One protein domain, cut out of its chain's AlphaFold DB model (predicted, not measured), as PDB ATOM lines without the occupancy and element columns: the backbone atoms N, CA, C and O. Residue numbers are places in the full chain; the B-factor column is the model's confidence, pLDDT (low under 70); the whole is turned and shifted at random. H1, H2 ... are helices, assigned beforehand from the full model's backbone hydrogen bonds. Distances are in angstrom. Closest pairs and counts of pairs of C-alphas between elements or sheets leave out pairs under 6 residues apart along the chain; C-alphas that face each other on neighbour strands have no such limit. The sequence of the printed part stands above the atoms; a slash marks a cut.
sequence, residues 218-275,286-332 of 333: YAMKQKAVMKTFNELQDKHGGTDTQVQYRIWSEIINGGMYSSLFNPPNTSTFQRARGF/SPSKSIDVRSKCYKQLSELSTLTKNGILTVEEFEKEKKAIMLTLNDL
ATOM      1  N   TYR A 218     -19.780  35.588 -21.014       76.94
ATOM      2  CA  TYR A 218     -19.937  34.270 -20.407       76.94
ATOM      3  C   TYR A 218     -21.230  34.133 -19.589       76.94
ATOM      4  O   TYR A 218     -21.927  33.130 -19.707       76.94
ATOM      5  N   ALA A 219     -21.587  35.143 -18.792       85.31
ATOM      6  CA  ALA A 219     -22.799  35.125 -17.977       85.31
ATOM      7  C   ALA A 219     -24.066  35.151 -18.846       85.31
ATOM      8  O   ALA A 219     -25.035  34.455 -18.542       85.31
ATOM      9  N   MET A 220     -24.047  35.891 -19.961       87.69
ATOM     10  CA  MET A 220     -25.153  35.867 -20.926       87.69
ATOM     11  C   MET A 220     -25.276  34.498 -21.600       87.69
ATOM     12  O   MET A 220     -26.383  33.969 -21.704       87.69
ATOM     13  N   LYS A 221     -24.145  33.889 -21.988       88.81
ATOM     14  CA  LYS A 221     -24.133  32.541 -22.566       88.81
ATOM     15  C   LYS A 221     -24.680  31.503 -21.581       88.81
ATOM     16  O   LYS A 221     -25.568  30.741 -21.944       88.81
ATOM     17  N   GLN A 222     -24.211  31.508 -20.334       88.44
ATOM     18  CA  GLN A 222     -24.690  30.584 -19.299       88.44
ATOM     19  C   GLN A 222     -26.187  30.764 -19.021       88.44
ATOM     20  O   GLN A 222     -26.912  29.781 -18.891       88.44
ATOM     21  N   LYS A 223     -26.685  32.008 -19.013       93.69
ATOM     22  CA  LYS A 223     -28.121  32.285 -18.868       93.69
ATOM     23  C   LYS A 223     -28.942  31.701 -20.024       93.69
ATOM     24  O   LYS A 223     -30.010  31.147 -19.776       93.69
ATOM     25  N   ALA A 224     -28.455  31.800 -21.262       94.62
ATOM     26  CA  ALA A 224     -29.115  31.205 -22.427       94.62
ATOM     27  C   ALA A 224     -29.123  29.668 -22.359       94.62
ATOM     28  O   ALA A 224     -30.169  29.051 -22.553       94.62
ATOM     29  N   VAL A 225     -27.992  29.064 -21.984       93.56
ATOM     30  CA  VAL A 225     -27.863  27.609 -21.803       93.56
ATOM     31  C   VAL A 225     -28.821  27.098 -20.731       93.56
ATOM     32  O   VAL A 225     -29.580  26.172 -20.998       93.56
ATOM     33  N   MET A 226     -28.869  27.746 -19.565       95.62
ATOM     34  CA  MET A 226     -29.788  27.366 -18.485       95.62
ATOM     35  C   MET A 226     -31.261  27.521 -18.871       95.62
ATOM     36  O   MET A 226     -32.084  26.697 -18.482       95.62
ATOM     37  N   LYS A 227     -31.603  28.537 -19.673       97.62
ATOM     38  CA  LYS A 227     -32.963  28.688 -20.200       97.62
ATOM     39  C   LYS A 227     -33.346  27.491 -21.079       97.62
ATOM     40  O   LYS A 227     -34.373  26.868 -20.835       97.62
ATOM     41  N   THR A 228     -32.506  27.136 -22.053       97.12
ATOM     42  CA  THR A 228     -32.751  25.980 -22.932       97.12
ATOM     43  C   THR A 228     -32.744  24.658 -22.162       97.12
ATOM     44  O   THR A 228     -33.507  23.757 -22.486       97.12
ATOM     45  N   PHE A 229     -31.902  24.535 -21.135       96.62
ATOM     46  CA  PHE A 229     -31.861  23.368 -20.258       96.62
ATOM     47  C   PHE A 229     -33.208  23.137 -19.556       96.62
ATOM     48  O   PHE A 229     -33.738  22.030 -19.626       96.62
ATOM     49  N   ASN A 230     -33.782  24.179 -18.944       97.00
ATOM     50  CA  ASN A 230     -35.082  24.080 -18.274       97.00
ATOM     51  C   ASN A 230     -36.196  23.740 -19.277       97.00
ATOM     52  O   ASN A 230     -36.980  22.832 -19.033       97.00
ATOM     53  N   GLU A 231     -36.202  24.380 -20.455       97.38
ATOM     54  CA  GLU A 231     -37.175  24.074 -21.518       97.38
ATOM     55  C   GLU A 231     -37.103  22.610 -21.989       97.38
ATOM     56  O   GLU A 231     -38.126  22.010 -22.324       97.38
ATOM     57  N   LEU A 232     -35.902  22.025 -22.036       96.88
ATOM     58  CA  LEU A 232     -35.721  20.614 -22.368       96.88
ATOM     59  C   LEU A 232     -36.201  19.694 -21.239       96.88
ATOM     60  O   LEU A 232     -36.870  18.702 -21.528       96.88
ATOM     61  N   GLN A 233     -35.902  20.017 -19.977       95.88
ATOM     62  CA  GLN A 233     -36.403  19.249 -18.830       95.88
ATOM     63  C   GLN A 233     -37.933  19.237 -18.784       95.88
ATOM     64  O   GLN A 233     -38.520  18.160 -18.665       95.88
ATOM     65  N   ASP A 234     -38.563  20.400 -18.961       96.94
ATOM     66  CA  ASP A 234     -40.021  20.549 -18.938       96.94
ATOM     67  C   ASP A 234     -40.699  19.723 -20.044       96.94
ATOM     68  O   ASP A 234     -41.746  19.115 -19.822       96.94
ATOM     69  N   LYS A 235     -40.097  19.660 -21.239       96.75
ATOM     70  CA  LYS A 235     -40.664  18.934 -22.392       96.75
ATOM     71  C   LYS A 235     -40.462  17.425 -22.347       96.75
ATOM     72  O   LYS A 235     -41.292  16.694 -22.883       96.75
ATOM     73  N   HIS A 236     -39.351  16.963 -21.778       93.75
ATOM     74  CA  HIS A 236     -38.939  15.556 -21.849       93.75
ATOM     75  C   HIS A 236     -39.121  14.791 -20.542       93.75
ATOM     76  O   HIS A 236     -38.817  13.597 -20.506       93.75
ATOM     77  N   GLY A 237     -39.616  15.440 -19.484       82.88
ATOM     78  CA  GLY A 237     -40.094  14.775 -18.270       82.88
ATOM     79  C   GLY A 237     -39.064  13.880 -17.576       82.88
ATOM     80  O   GLY A 237     -39.441  12.887 -16.961       82.88
ATOM     81  N   GLY A 238     -37.765  14.179 -17.708       84.62
ATOM     82  CA  GLY A 238     -36.687  13.399 -17.085       84.62
ATOM     83  C   GLY A 238     -36.323  12.090 -17.798       84.62
ATOM     84  O   GLY A 238     -35.642  11.254 -17.211       84.62
ATOM     85  N   THR A 239     -36.749  11.900 -19.051       87.75
ATOM     86  CA  THR A 239     -36.328  10.755 -19.887       87.75
ATOM     87  C   THR A 239     -34.824  10.709 -20.156       87.75
ATOM     88  O   THR A 239     -34.273   9.629 -20.360       87.75
ATOM     89  N   ASP A 240     -34.158  11.862 -20.143       90.81
ATOM     90  CA  ASP A 240     -32.711  11.976 -20.277       90.81
ATOM     91  C   ASP A 240     -32.100  12.477 -18.950       90.81
ATOM     92  O   ASP A 240     -32.751  13.087 -18.099       90.81
ATOM     93  N   THR A 241     -30.814  12.209 -18.741       89.81
ATOM     94  CA  THR A 241     -30.075  12.658 -17.552       89.81
ATOM     95  C   THR A 241     -29.803  14.169 -17.584       89.81
ATOM     96  O   THR A 241     -29.748  14.794 -18.642       89.81
ATOM     97  N   GLN A 242     -29.533  14.773 -16.422       89.25
ATOM     98  CA  GLN A 242     -29.159  16.194 -16.324       89.25
ATOM     99  C   GLN A 242     -27.967  16.559 -17.229       89.25
ATOM    100  O   GLN A 242     -27.999  17.571 -17.930       89.25
ATOM    101  N   VAL A 243     -26.942  15.706 -17.276       87.69
ATOM    102  CA  VAL A 243     -25.768  15.906 -18.141       87.69
ATOM    103  C   VAL A 243     -26.180  15.944 -19.615       87.69
ATOM    104  O   VAL A 243     -25.707  16.789 -20.375       87.69
ATOM    105  N   GLN A 244     -27.111  15.082 -20.024       91.88
ATOM    106  CA  GLN A 244     -27.627  15.061 -21.389       91.88
ATOM    107  C   GLN A 244     -28.403  16.330 -21.736       91.88
ATOM    108  O   GLN A 244     -28.126  16.928 -22.774       91.88
ATOM    109  N   TYR A 245     -29.294  16.815 -20.870       95.00
ATOM    110  CA  TYR A 245     -29.976  18.094 -21.111       95.00
ATOM    111  C   TYR A 245     -29.000  19.275 -21.187       95.00
ATOM    112  O   TYR A 245     -29.191  20.197 -21.988       95.00
ATOM    113  N   ARG A 246     -27.907  19.242 -20.417       92.50
ATOM    114  CA  ARG A 246     -26.859  20.271 -20.476       92.50
ATOM    115  C   ARG A 246     -26.084  20.234 -21.795       92.50
ATOM    116  O   ARG A 246     -25.889  21.267 -22.427       92.50
ATOM    117  N   ILE A 247     -25.707  19.043 -22.257       90.50
ATOM    118  CA  ILE A 247     -25.061  18.862 -23.566       90.50
ATOM    119  C   ILE A 247     -26.003  19.309 -24.689       90.50
ATOM    120  O   ILE A 247     -25.595  20.045 -25.585       90.50
ATOM    121  N   TRP A 248     -27.275  18.912 -24.634       95.56
ATOM    122  CA  TRP A 248     -28.271  19.280 -25.640       95.56
ATOM    123  C   TRP A 248     -28.466  20.803 -25.712       95.56
ATOM    124  O   TRP A 248     -28.398  21.383 -26.797       95.56
ATOM    125  N   SER A 249     -28.632  21.468 -24.566       96.44
ATOM    126  CA  SER A 249     -28.795  22.927 -24.498       96.44
ATOM    127  C   SER A 249     -27.572  23.703 -25.000       96.44
ATOM    128  O   SER A 249     -27.743  24.707 -25.694       96.44
ATOM    129  N   GLU A 250     -26.347  23.248 -24.725       93.44
ATOM    130  CA  GLU A 250     -25.126  23.857 -25.279       93.44
ATOM    131  C   GLU A 250     -25.043  23.699 -26.804       93.44
ATOM    132  O   GLU A 250     -24.721  24.661 -27.502       93.44
ATOM    133  N   ILE A 251     -25.377  22.521 -27.345       91.81
ATOM    134  CA  ILE A 251     -25.365  22.276 -28.798       91.81
ATOM    135  C   ILE A 251     -26.403  23.167 -29.505       91.81
ATOM    136  O   ILE A 251     -26.104  23.720 -30.569       91.81
ATOM    137  N   ILE A 252     -27.587  23.354 -28.906       95.25
ATOM    138  CA  ILE A 252     -28.615  24.265 -29.434       95.25
ATOM    139  C   ILE A 252     -28.131  25.712 -29.425       95.25
ATOM    140  O   ILE A 252     -28.158  26.379 -30.458       95.25
ATOM    141  N   ASN A 253     -27.641  26.198 -28.285       93.00
ATOM    142  CA  ASN A 253     -27.175  27.583 -28.173       93.00
ATOM    143  C   ASN A 253     -25.906  27.854 -28.994       93.00
ATOM    144  O   ASN A 253     -25.653  28.991 -29.390       93.00
ATOM    145  N   GLY A 254     -25.121  26.817 -29.289       88.75
ATOM    146  CA  GLY A 254     -24.015  26.867 -30.241       88.75
ATOM    147  C   GLY A 254     -24.447  26.882 -31.712       88.75
ATOM    148  O   GLY A 254     -23.589  27.019 -32.581       88.75
ATOM    149  N   GLY A 255     -25.744  26.726 -32.007       89.31
ATOM    150  CA  GLY A 255     -26.289  26.683 -33.366       89.31
ATOM    151  C   GLY A 255     -25.965  25.398 -34.132       89.31
ATOM    152  O   GLY A 255     -26.138  25.347 -35.346       89.31
ATOM    153  N   MET A 256     -25.479  24.358 -33.448       82.44
ATOM    154  CA  MET A 256     -25.105  23.083 -34.073       82.44
ATOM    155  C   MET A 256     -26.294  22.120 -34.192       82.44
ATOM    156  O   MET A 256     -26.222  21.124 -34.909       82.44
ATOM    157  N   TYR A 257     -27.386  22.403 -33.483       93.00
ATOM    158  CA  TYR A 257     -28.615  21.622 -33.498       93.00
ATOM    159  C   TYR A 257     -29.802  22.538 -33.197       93.00
ATOM    160  O   TYR A 257     -29.654  23.509 -32.470       93.00
ATOM    161  N   SER A 258     -30.978  22.269 -33.760       94.62
ATOM    162  CA  SER A 258     -32.139  23.167 -33.632       94.62
ATOM    163  C   SER A 258     -33.355  22.524 -32.972       94.62
ATOM    164  O   SER A 258     -34.269  23.234 -32.556       94.62
ATOM    165  N   SER A 259     -33.399  21.193 -32.863       96.44
ATOM    166  CA  SER A 259     -34.570  20.507 -32.320       96.44
ATOM    167  C   SER A 259     -34.558  20.511 -30.796       96.44
ATOM    168  O   SER A 259     -33.586  20.089 -30.173       96.44
ATOM    169  N   LEU A 260     -35.677  20.937 -30.211       96.00
ATOM    170  CA  LEU A 260     -35.983  20.794 -28.785       96.00
ATOM    171  C   LEU A 260     -36.732  19.495 -28.472       96.00
ATOM    172  O   LEU A 260     -36.984  19.224 -27.309       96.00
ATOM    173  N   PHE A 261     -37.146  18.725 -29.482       94.88
ATOM    174  CA  PHE A 261     -37.995  17.539 -29.299       94.88
ATOM    175  C   PHE A 261     -37.244  16.233 -29.542       94.88
ATOM    176  O   PHE A 261     -37.492  15.235 -28.879       94.88
ATOM    177  N   ASN A 262     -36.301  16.236 -30.477       94.19
ATOM    178  CA  ASN A 262     -35.501  15.058 -30.779       94.19
ATOM    179  C   ASN A 262     -34.098  15.282 -30.231       94.19
ATOM    180  O   ASN A 262     -33.559  16.357 -30.477       94.19
ATOM    181  N   PRO A 263     -33.499  14.328 -29.509       92.88
ATOM    182  CA  PRO A 263     -32.146  14.490 -29.009       92.88
ATOM    183  C   PRO A 263     -31.146  14.560 -30.178       92.88
ATOM    184  O   PRO A 263     -31.379  13.965 -31.241       92.88
ATOM    185  N   PRO A 264     -29.995  15.222 -29.991       90.06
ATOM    186  CA  PRO A 264     -28.892  15.175 -30.936       90.06
ATOM    187  C   PRO A 264     -28.477  13.730 -31.218       90.06
ATOM    188  O   PRO A 264     -28.387  12.908 -30.306       90.06
ATOM    189  N   ASN A 265     -28.150  13.426 -32.475       85.56
ATOM    190  CA  ASN A 265     -27.659  12.105 -32.864       85.56
ATOM    191  C   ASN A 265     -26.177  11.921 -32.481       85.56
ATOM    192  O   ASN A 265     -25.317  11.728 -33.340       85.56
ATOM    193  N   THR A 266     -25.861  12.054 -31.193       80.88
ATOM    194  CA  THR A 266     -24.518  11.837 -30.644       80.88
ATOM    195  C   THR A 266     -24.484  10.549 -29.832       80.88
ATOM    196  O   THR A 266     -25.511  10.055 -29.356       80.88
ATOM    197  N   SER A 267     -23.284   9.995 -29.639       72.31
ATOM    198  CA  SER A 267     -23.121   8.737 -28.901       72.31
ATOM    199  C   SER A 267     -23.693   8.795 -27.482       72.31
ATOM    200  O   SER A 267     -24.134   7.775 -26.956       72.31
ATOM    201  N   THR A 268     -23.714   9.984 -26.872       79.25
ATOM    202  CA  THR A 268     -24.231  10.213 -25.520       79.25
ATOM    203  C   THR A 268     -25.741   9.977 -25.427       79.25
ATOM    204  O   THR A 268     -26.201   9.407 -24.443       79.25
ATOM    205  N   PHE A 269     -26.523  10.353 -26.445       83.94
ATOM    206  CA  PHE A 269     -27.978  10.117 -26.460       83.94
ATOM    207  C   PHE A 269     -28.335   8.728 -26.987       83.94
ATOM    208  O   PHE A 269     -29.273   8.104 -26.494       83.94
ATOM    209  N   GLN A 270     -27.552   8.200 -27.935       81.19
ATOM    210  CA  GLN A 270     -27.751   6.843 -28.452       81.19
ATOM    211  C   GLN A 270     -27.586   5.775 -27.362       81.19
ATOM    212  O   GLN A 270     -28.340   4.804 -27.339       81.19
ATOM    213  N   ARG A 271     -26.619   5.949 -26.448       71.38
ATOM    214  CA  ARG A 271     -26.352   4.976 -25.377       71.38
ATOM    215  C   ARG A 271     -27.472   4.932 -24.332       71.38
ATOM    216  O   ARG A 271     -27.808   3.848 -23.871       71.38
ATOM    217  N   ALA A 272     -28.041   6.080 -23.963       70.50
ATOM    218  CA  ALA A 272     -29.044   6.144 -22.898       70.50
ATOM    219  C   ALA A 272     -30.435   5.697 -23.338       70.50
ATOM    220  O   ALA A 272     -31.151   5.084 -22.556       70.50
ATOM    221  N   ARG A 273     -30.811   5.952 -24.597       68.62
ATOM    222  CA  ARG A 273     -32.144   5.595 -25.104       68.62
ATOM    223  C   ARG A 273     -32.307   4.120 -25.449       68.62
ATOM    224  O   ARG A 273     -33.315   3.746 -26.033       68.62
ATOM    225  N   GLY A 274     -31.322   3.292 -25.103       60.47
ATOM    226  CA  GLY A 274     -31.437   1.847 -25.222       60.47
ATOM    227  C   GLY A 274     -31.761   1.381 -26.635       60.47
ATOM    228  O   GLY A 274     -32.422   0.359 -26.753       60.47
ATOM    229  N   PHE A 275     -31.314   2.108 -27.680       51.69
ATOM    230  CA  PHE A 275     -31.428   1.650 -29.069       51.69
ATOM    231  C   PHE A 275     -30.946   0.202 -29.108       51.69
ATOM    232  O   PHE A 275     -29.794  -0.078 -28.763       51.69
ATOM    233  N   SER A 286     -16.604 -10.514 -31.452       84.88
ATOM    234  CA  SER A 286     -15.513 -10.914 -32.338       84.88
ATOM    235  C   SER A 286     -14.329  -9.945 -32.184       84.88
ATOM    236  O   SER A 286     -14.557  -8.748 -31.969       84.88
ATOM    237  N   PRO A 287     -13.074 -10.408 -32.325       86.25
ATOM    238  CA  PRO A 287     -11.894  -9.562 -32.117       86.25
ATOM    239  C   PRO A 287     -11.919  -8.245 -32.912       86.25
ATOM    240  O   PRO A 287     -11.511  -7.200 -32.420       86.25
ATOM    241  N   SER A 288     -12.470  -8.250 -34.129       84.38
ATOM    242  CA  SER A 288     -12.624  -7.026 -34.929       84.38
ATOM    243  C   SER A 288     -13.607  -6.033 -34.298       84.38
ATOM    244  O   SER A 288     -13.335  -4.836 -34.250       84.38
ATOM    245  N   LYS A 289     -14.730  -6.518 -33.753       87.38
ATOM    246  CA  LYS A 289     -15.709  -5.664 -33.070       87.38
ATOM    247  C   LYS A 289     -15.148  -5.109 -31.760       87.38
ATOM    248  O   LYS A 289     -15.458  -3.969 -31.421       87.38
ATOM    249  N   SER A 290     -14.319  -5.862 -31.032       88.56
ATOM    250  CA  SER A 290     -13.713  -5.361 -29.792       88.56
ATOM    251  C   SER A 290     -12.717  -4.228 -30.066       88.56
ATOM    252  O   SER A 290     -12.727  -3.231 -29.342       88.56
ATOM    253  N   ILE A 291     -11.948  -4.302 -31.161       90.38
ATOM    254  CA  ILE A 291     -11.072  -3.210 -31.624       90.38
ATOM    255  C   ILE A 291     -11.881  -1.943 -31.947       90.38
ATOM    256  O   ILE A 291     -11.504  -0.845 -31.520       90.38
ATOM    257  N   ASP A 292     -13.015  -2.079 -32.638       87.44
ATOM    258  CA  ASP A 292     -13.883  -0.942 -32.968       87.44
ATOM    259  C   ASP A 292     -14.485  -0.292 -31.717       87.44
ATOM    260  O   ASP A 292     -14.503   0.938 -31.590       87.44
ATOM    261  N   VAL A 293     -14.975  -1.101 -30.769       88.19
ATOM    262  CA  VAL A 293     -15.537  -0.592 -29.508       88.19
ATOM    263  C   VAL A 293     -14.450   0.094 -28.680       88.19
ATOM    264  O   VAL A 293     -14.679   1.198 -28.180       88.19
ATOM    265  N   ARG A 294     -13.252  -0.492 -28.597       92.00
ATOM    266  CA  ARG A 294     -12.099   0.093 -27.899       92.00
ATOM    267  C   ARG A 294     -11.703   1.443 -28.508       92.00
ATOM    268  O   ARG A 294     -11.554   2.426 -27.782       92.00
ATOM    269  N   SER A 295     -11.634   1.526 -29.836       92.31
ATOM    270  CA  SER A 295     -11.344   2.772 -30.561       92.31
ATOM    271  C   SER A 295     -12.396   3.853 -30.294       92.31
ATOM    272  O   SER A 295     -12.055   5.015 -30.052       92.31
ATOM    273  N   LYS A 296     -13.683   3.479 -30.264       89.44
ATOM    274  CA  LYS A 296     -14.778   4.395 -29.903       89.44
ATOM    275  C   LYS A 296     -14.661   4.886 -28.460       89.44
ATOM    276  O   LYS A 296     -14.836   6.080 -28.230       89.44
ATOM    277  N   CYS A 297     -14.326   4.015 -27.509       91.62
ATOM    278  CA  CYS A 297     -14.153   4.396 -26.105       91.62
ATOM    279  C   CYS A 297     -13.014   5.411 -25.925       91.62
ATOM    280  O   CYS A 297     -13.201   6.424 -25.253       91.62
ATOM    281  N   TYR A 298     -11.868   5.214 -26.587       95.12
ATOM    282  CA  TYR A 298     -10.774   6.193 -26.542       95.12
ATOM    283  C   TYR A 298     -11.151   7.535 -27.169       95.12
ATOM    284  O   TYR A 298     -10.821   8.590 -26.621       95.12
ATOM    285  N   LYS A 299     -11.892   7.513 -28.280       90.12
ATOM    286  CA  LYS A 299     -12.416   8.738 -28.886       90.12
ATOM    287  C   LYS A 299     -13.345   9.486 -27.922       90.12
ATOM    288  O   LYS A 299     -13.175  10.688 -27.738       90.12
ATOM    289  N   GLN A 300     -14.252   8.775 -27.250       88.44
ATOM    290  CA  GLN A 300     -15.149   9.361 -26.247       88.44
ATOM    291  C   GLN A 300     -14.389   9.964 -25.057       88.44
ATOM    292  O   GLN A 300     -14.723  11.061 -24.618       88.44
ATOM    293  N   LEU A 301     -13.340   9.300 -24.561       93.12
ATOM    294  CA  LEU A 301     -12.499   9.839 -23.485       93.12
ATOM    295  C   LEU A 301     -11.792  11.141 -23.895       93.12
ATOM    296  O   LEU A 301     -11.709  12.079 -23.099       93.12
ATOM    297  N   SER A 302     -11.320  11.222 -25.141       92.06
ATOM    298  CA  SER A 302     -10.709  12.439 -25.693       92.06
ATOM    299  C   SER A 302     -11.713  13.597 -25.795       92.06
ATOM    300  O   SER A 302     -11.426  14.730 -25.390       92.06
ATOM    301  N   GLU A 303     -12.927  13.306 -26.272       87.25
ATOM    302  CA  GLU A 303     -14.020  14.281 -26.348       87.25
ATOM    303  C   GLU A 303     -14.424  14.775 -24.950       87.25
ATOM    304  O   GLU A 303     -14.507  15.986 -24.735       87.25
ATOM    305  N   LEU A 304     -14.564  13.873 -23.970       89.62
ATOM    306  CA  LEU A 304     -14.843  14.230 -22.575       89.62
ATOM    307  C   LEU A 304     -13.774  15.144 -21.983       89.62
ATOM    308  O   LEU A 304     -14.108  16.163 -21.386       89.62
ATOM    309  N   SER A 305     -12.491  14.835 -22.194       90.00
ATOM    310  CA  SER A 305     -11.396  15.693 -21.726       90.00
ATOM    311  C   SER A 305     -11.487  17.102 -22.320       90.00
ATOM    312  O   SER A 305     -11.240  18.094 -21.628       90.00
ATOM    313  N   THR A 306     -11.881  17.208 -23.589       85.31
ATOM    314  CA  THR A 306     -12.056  18.493 -24.274       85.31
ATOM    315  C   THR A 306     -13.235  19.281 -23.698       85.31
ATOM    316  O   THR A 306     -13.105  20.479 -23.448       85.31
ATOM    317  N   LEU A 307     -14.363  18.621 -23.426       84.44
ATOM    318  CA  LEU A 307     -15.532  19.243 -22.795       84.44
ATOM    319  C   LEU A 307     -15.218  19.765 -21.384       84.44
ATOM    320  O   LEU A 307     -15.613  20.884 -21.048       84.44
ATOM    321  N   THR A 308     -14.449  19.015 -20.593       90.69
ATOM    322  CA  THR A 308     -13.991  19.456 -19.264       90.69
ATOM    323  C   THR A 308     -13.050  20.655 -19.361       90.69
ATOM    324  O   THR A 308     -13.237  21.641 -18.654       90.69
ATOM    325  N   LYS A 309     -12.076  20.634 -20.285       89.50
ATOM    326  CA  LYS A 309     -11.155  21.769 -20.515       89.50
ATOM    327  C   LYS A 309     -11.880  23.044 -20.942       89.50
ATOM    328  O   LYS A 309     -11.451  24.138 -20.593       89.50
ATOM    329  N   ASN A 310     -12.988  22.899 -21.664       82.19
ATOM    330  CA  ASN A 310     -13.832  24.017 -22.078       82.19
ATOM    331  C   ASN A 310     -14.780  24.507 -20.966       82.19
ATOM    332  O   ASN A 310     -15.550  25.439 -21.202       82.19
ATOM    333  N   GLY A 311     -14.753  23.894 -19.775       82.81
ATOM    334  CA  GLY A 311     -15.617  24.242 -18.645       82.81
ATOM    335  C   GLY A 311     -17.088  23.872 -18.850       82.81
ATOM    336  O   GLY A 311     -17.955  24.465 -18.211       82.81
ATOM    337  N   ILE A 312     -17.375  22.942 -19.768       84.00
ATOM    338  CA  ILE A 312     -18.740  22.483 -20.066       84.00
ATOM    339  C   ILE A 312     -19.170  21.417 -19.052       84.00
ATOM    340  O   ILE A 312     -20.293  21.464 -18.553       84.00
ATOM    341  N   LEU A 313     -18.268  20.483 -18.737       82.50
ATOM    342  CA  LEU A 313     -18.456  19.460 -17.704       82.50
ATOM    343  C   LEU A 313     -17.739  19.867 -16.420       82.50
ATOM    344  O   LEU A 313     -16.617  20.385 -16.468       82.50
ATOM    345  N   THR A 314     -18.359  19.594 -15.275       86.62
ATOM    346  CA  THR A 314     -17.656  19.658 -13.989       86.62
ATOM    347  C   THR A 314     -16.673  18.490 -13.860       86.62
ATOM    348  O   THR A 314     -16.768  17.480 -14.563       86.62
ATOM    349  N   VAL A 315     -15.707  18.612 -12.945       91.31
ATOM    350  CA  VAL A 315     -14.724  17.544 -12.679       91.31
ATOM    351  C   VAL A 315     -15.419  16.257 -12.213       91.31
ATOM    352  O   VAL A 315     -15.036  15.164 -12.622       91.31
ATOM    353  N   GLU A 316     -16.481  16.384 -11.418       89.94
ATOM    354  CA  GLU A 316     -17.279  15.255 -10.927       89.94
ATOM    355  C   GLU A 316     -18.037  14.547 -12.061       89.94
ATOM    356  O   GLU A 316     -18.018  13.317 -12.145       89.94
ATOM    357  N   GLU A 317     -18.660  15.308 -12.970       84.06
ATOM    358  CA  GLU A 317     -19.344  14.761 -14.149       84.06
ATOM    359  C   GLU A 317     -18.356  14.030 -15.071       84.06
ATOM    360  O   GLU A 317     -18.650  12.937 -15.564       84.06
ATOM    361  N   PHE A 318     -17.164  14.604 -15.259       92.62
ATOM    362  CA  PHE A 318     -16.093  13.993 -16.038       92.62
ATOM    363  C   PHE A 318     -15.644  12.650 -15.454       92.62
ATOM    364  O   PHE A 318     -15.593  11.660 -16.185       92.62
ATOM    365  N   GLU A 319     -15.337  12.588 -14.156       93.19
ATOM    366  CA  GLU A 319     -14.876  11.343 -13.528       93.19
ATOM    367  C   GLU A 319     -15.972  10.268 -13.513       93.19
ATOM    368  O   GLU A 319     -15.681   9.089 -13.736       93.19
ATOM    369  N   LYS A 320     -17.243  10.658 -13.347       89.94
ATOM    370  CA  LYS A 320     -18.380   9.729 -13.438       89.94
ATOM    371  C   LYS A 320     -18.484   9.089 -14.826       89.94
ATOM    372  O   LYS A 320     -18.583   7.864 -14.922       89.94
ATOM    373  N   GLU A 321     -18.428   9.886 -15.893       87.94
ATOM    374  CA  GLU A 321     -18.545   9.369 -17.263       87.94
ATOM    375  C   GLU A 321     -17.291   8.588 -17.688       87.94
ATOM    376  O   GLU A 321     -17.386   7.515 -18.291       87.94
ATOM    377  N   LYS A 322     -16.104   9.064 -17.298       94.62
ATOM    378  CA  LYS A 322     -14.838   8.345 -17.485       94.62
ATOM    379  C   LYS A 322     -14.895   6.965 -16.837       94.62
ATOM    380  O   LYS A 322     -14.534   5.986 -17.487       94.62
ATOM    381  N   LYS A 323     -15.401   6.856 -15.603       93.62
ATOM    382  CA  LYS A 323     -15.576   5.566 -14.919       93.62
ATOM    383  C   LYS A 323     -16.511   4.632 -15.694       93.62
ATOM    384  O   LYS A 323     -16.189   3.456 -15.839       93.62
ATOM    385  N   ALA A 324     -17.616   5.137 -16.243       87.56
ATOM    386  CA  ALA A 324     -18.539   4.336 -17.052       87.56
ATOM    387  C   ALA A 324     -17.896   3.806 -18.351       87.56
ATOM    388  O   ALA A 324     -18.089   2.644 -18.720       87.56
ATOM    389  N   ILE A 325     -17.085   4.628 -19.028       90.94
ATOM    390  CA  ILE A 325     -16.342   4.193 -20.222       90.94
ATOM    391  C   ILE A 325     -15.265   3.168 -19.853       90.94
ATOM    392  O   ILE A 325     -15.116   2.168 -20.554       90.94
ATOM    393  N   MET A 326     -14.551   3.376 -18.744       93.31
ATOM    394  CA  MET A 326     -13.531   2.435 -18.272       93.31
ATOM    395  C   MET A 326     -14.123   1.071 -17.904       93.31
ATOM    396  O   MET A 326     -13.519   0.057 -18.230       93.31
ATOM    397  N   LEU A 327     -15.321   1.024 -17.307       91.12
ATOM    398  CA  LEU A 327     -16.033  -0.241 -17.084       91.12
ATOM    399  C   LEU A 327     -16.304  -0.971 -18.406       91.12
ATOM    400  O   LEU A 327     -15.989  -2.146 -18.529       91.12
ATOM    401  N   THR A 328     -16.769  -0.248 -19.430       89.75
ATOM    402  CA  THR A 328     -17.002  -0.835 -20.763       89.75
ATOM    403  C   THR A 328     -15.710  -1.366 -21.392       89.75
ATOM    404  O   THR A 328     -15.740  -2.367 -22.096       89.75
ATOM    405  N   LEU A 329     -14.574  -0.694 -21.171       92.56
ATOM    406  CA  LEU A 329     -13.268  -1.151 -21.653       92.56
ATOM    407  C   LEU A 329     -12.772  -2.396 -20.912       92.56
ATOM    408  O   LEU A 329     -12.167  -3.255 -21.546       92.56
ATOM    409  N   ASN A 330     -13.029  -2.492 -19.607       93.25
ATOM    410  CA  ASN A 330     -12.654  -3.653 -18.803       93.25
ATOM    411  C   ASN A 330     -13.453  -4.896 -19.200       93.25
ATOM    412  O   ASN A 330     -12.870  -5.968 -19.272       93.25
ATOM    413  N   ASP A 331     -14.735  -4.742 -19.542       89.19
ATOM    414  CA  ASP A 331     -15.590  -5.845 -20.007       89.19
ATOM    415  C   ASP A 331     -15.173  -6.410 -21.385       89.19
ATOM    416  O   ASP A 331     -15.699  -7.433 -21.823       89.19
ATOM    417  N   LEU A 332     -14.273  -5.732 -22.113       86.81
ATOM    418  CA  LEU A 332     -13.748  -6.186 -23.411       86.81
ATOM    419  C   LEU A 332     -12.469  -7.026 -23.301       86.81
ATOM    420  O   LEU A 332     -12.011  -7.523 -24.336       86.81
TER     421      LEU A 332
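AT A GLANCE: This is residues 218 to 275 and 286 to 332 of the 333 residues of an uncharacterized protein of Amphimedon queenslandica (UniProt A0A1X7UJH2). A long helical hairpin, H4 and H5 side by side, makes one end of an elongated outline, and H1 and H2, crossing each other steeply, make the other end. The short helix H3 lies between these two pairs, near H2, reached by a long loop of residues 254 to 266; the pairs come near each other where the beginnings of H2 and H5 meet loosely. The printed part has 105 residues, with five named helices in the order H1, H2, H3, H4, H5 and no named strand, and its class is all helix. The whole is compact, with a radius of gyration of the C-alphas of 14.9 A, and spans 47 by 29 by 21 A along its three main axes.

IN THESE COORDINATES: The longest helix, H4, holds residues 287 to 309 and measures 33.4 A from C-alpha 287 at (-11.894, -9.562, -32.117) to C-alpha 309. H5, residues 315 to 330, is 22.2 A long and ends with C-alpha 330 at (-12.654, -3.653, -18.803). H1, residues 218 to 236, begins with C-alpha 218 at (-19.937, 34.270, -20.407) and is 26.7 A long. H2, residues 242 to 253, is 16.6 A long, and H3, residues 267 to 272, is 8.8 A long.

HOW THE PARTS SIT: H4 and H5 form a helical hairpin: they touch and run opposite ways at a shallow tilt of 8 degrees, and their closest C-alphas, those of Cys 297 and Ile 325, are 6.3 A apart. H5 is close to H2 but not clearly touching it, with the closest C-alphas, those of Val 243 and Glu 317, 7.6 A apart; their lines are only just about perpendicular, at 71 degrees. H2 touches H1, and their closest C-alphas, those of Thr 228 and Ser 249, are 5.2 A apart. H1 and H2 run opposite ways at a steep tilt of 61 degrees. H3 is close to H2 but not clearly touching it: the closest C-alphas, those of Gln 244 and Phe 269, are 7.1 A apart. Their tilt of 38 degrees is only just steep, and they run opposite ways. H3 and H4 are only just apart, at 8.4 A between closest C-alphas; H1 is apart from H3, H4 and H5. In H1, H2, H4 and H5 every O i to N i+4 pair is within hydrogen-bond range; in H3 it is 1 of 2.

THE WHOLE: The two C-alphas farthest apart, those of Met 220 and Ser 286, are 49.1 A apart. Residues 276 to 285 are not printed, and C-alphas 275 and 286 are 20.5 A apart across this cut, which falls between H3 and H4. The link from H2 to H3 is long, with 13 residues, while those from H1 to H2 and from H4 to H5 are tight, with 5 each. The mean pLDDT of the printed part is 88.8, and residues 273 to 275 are under 70.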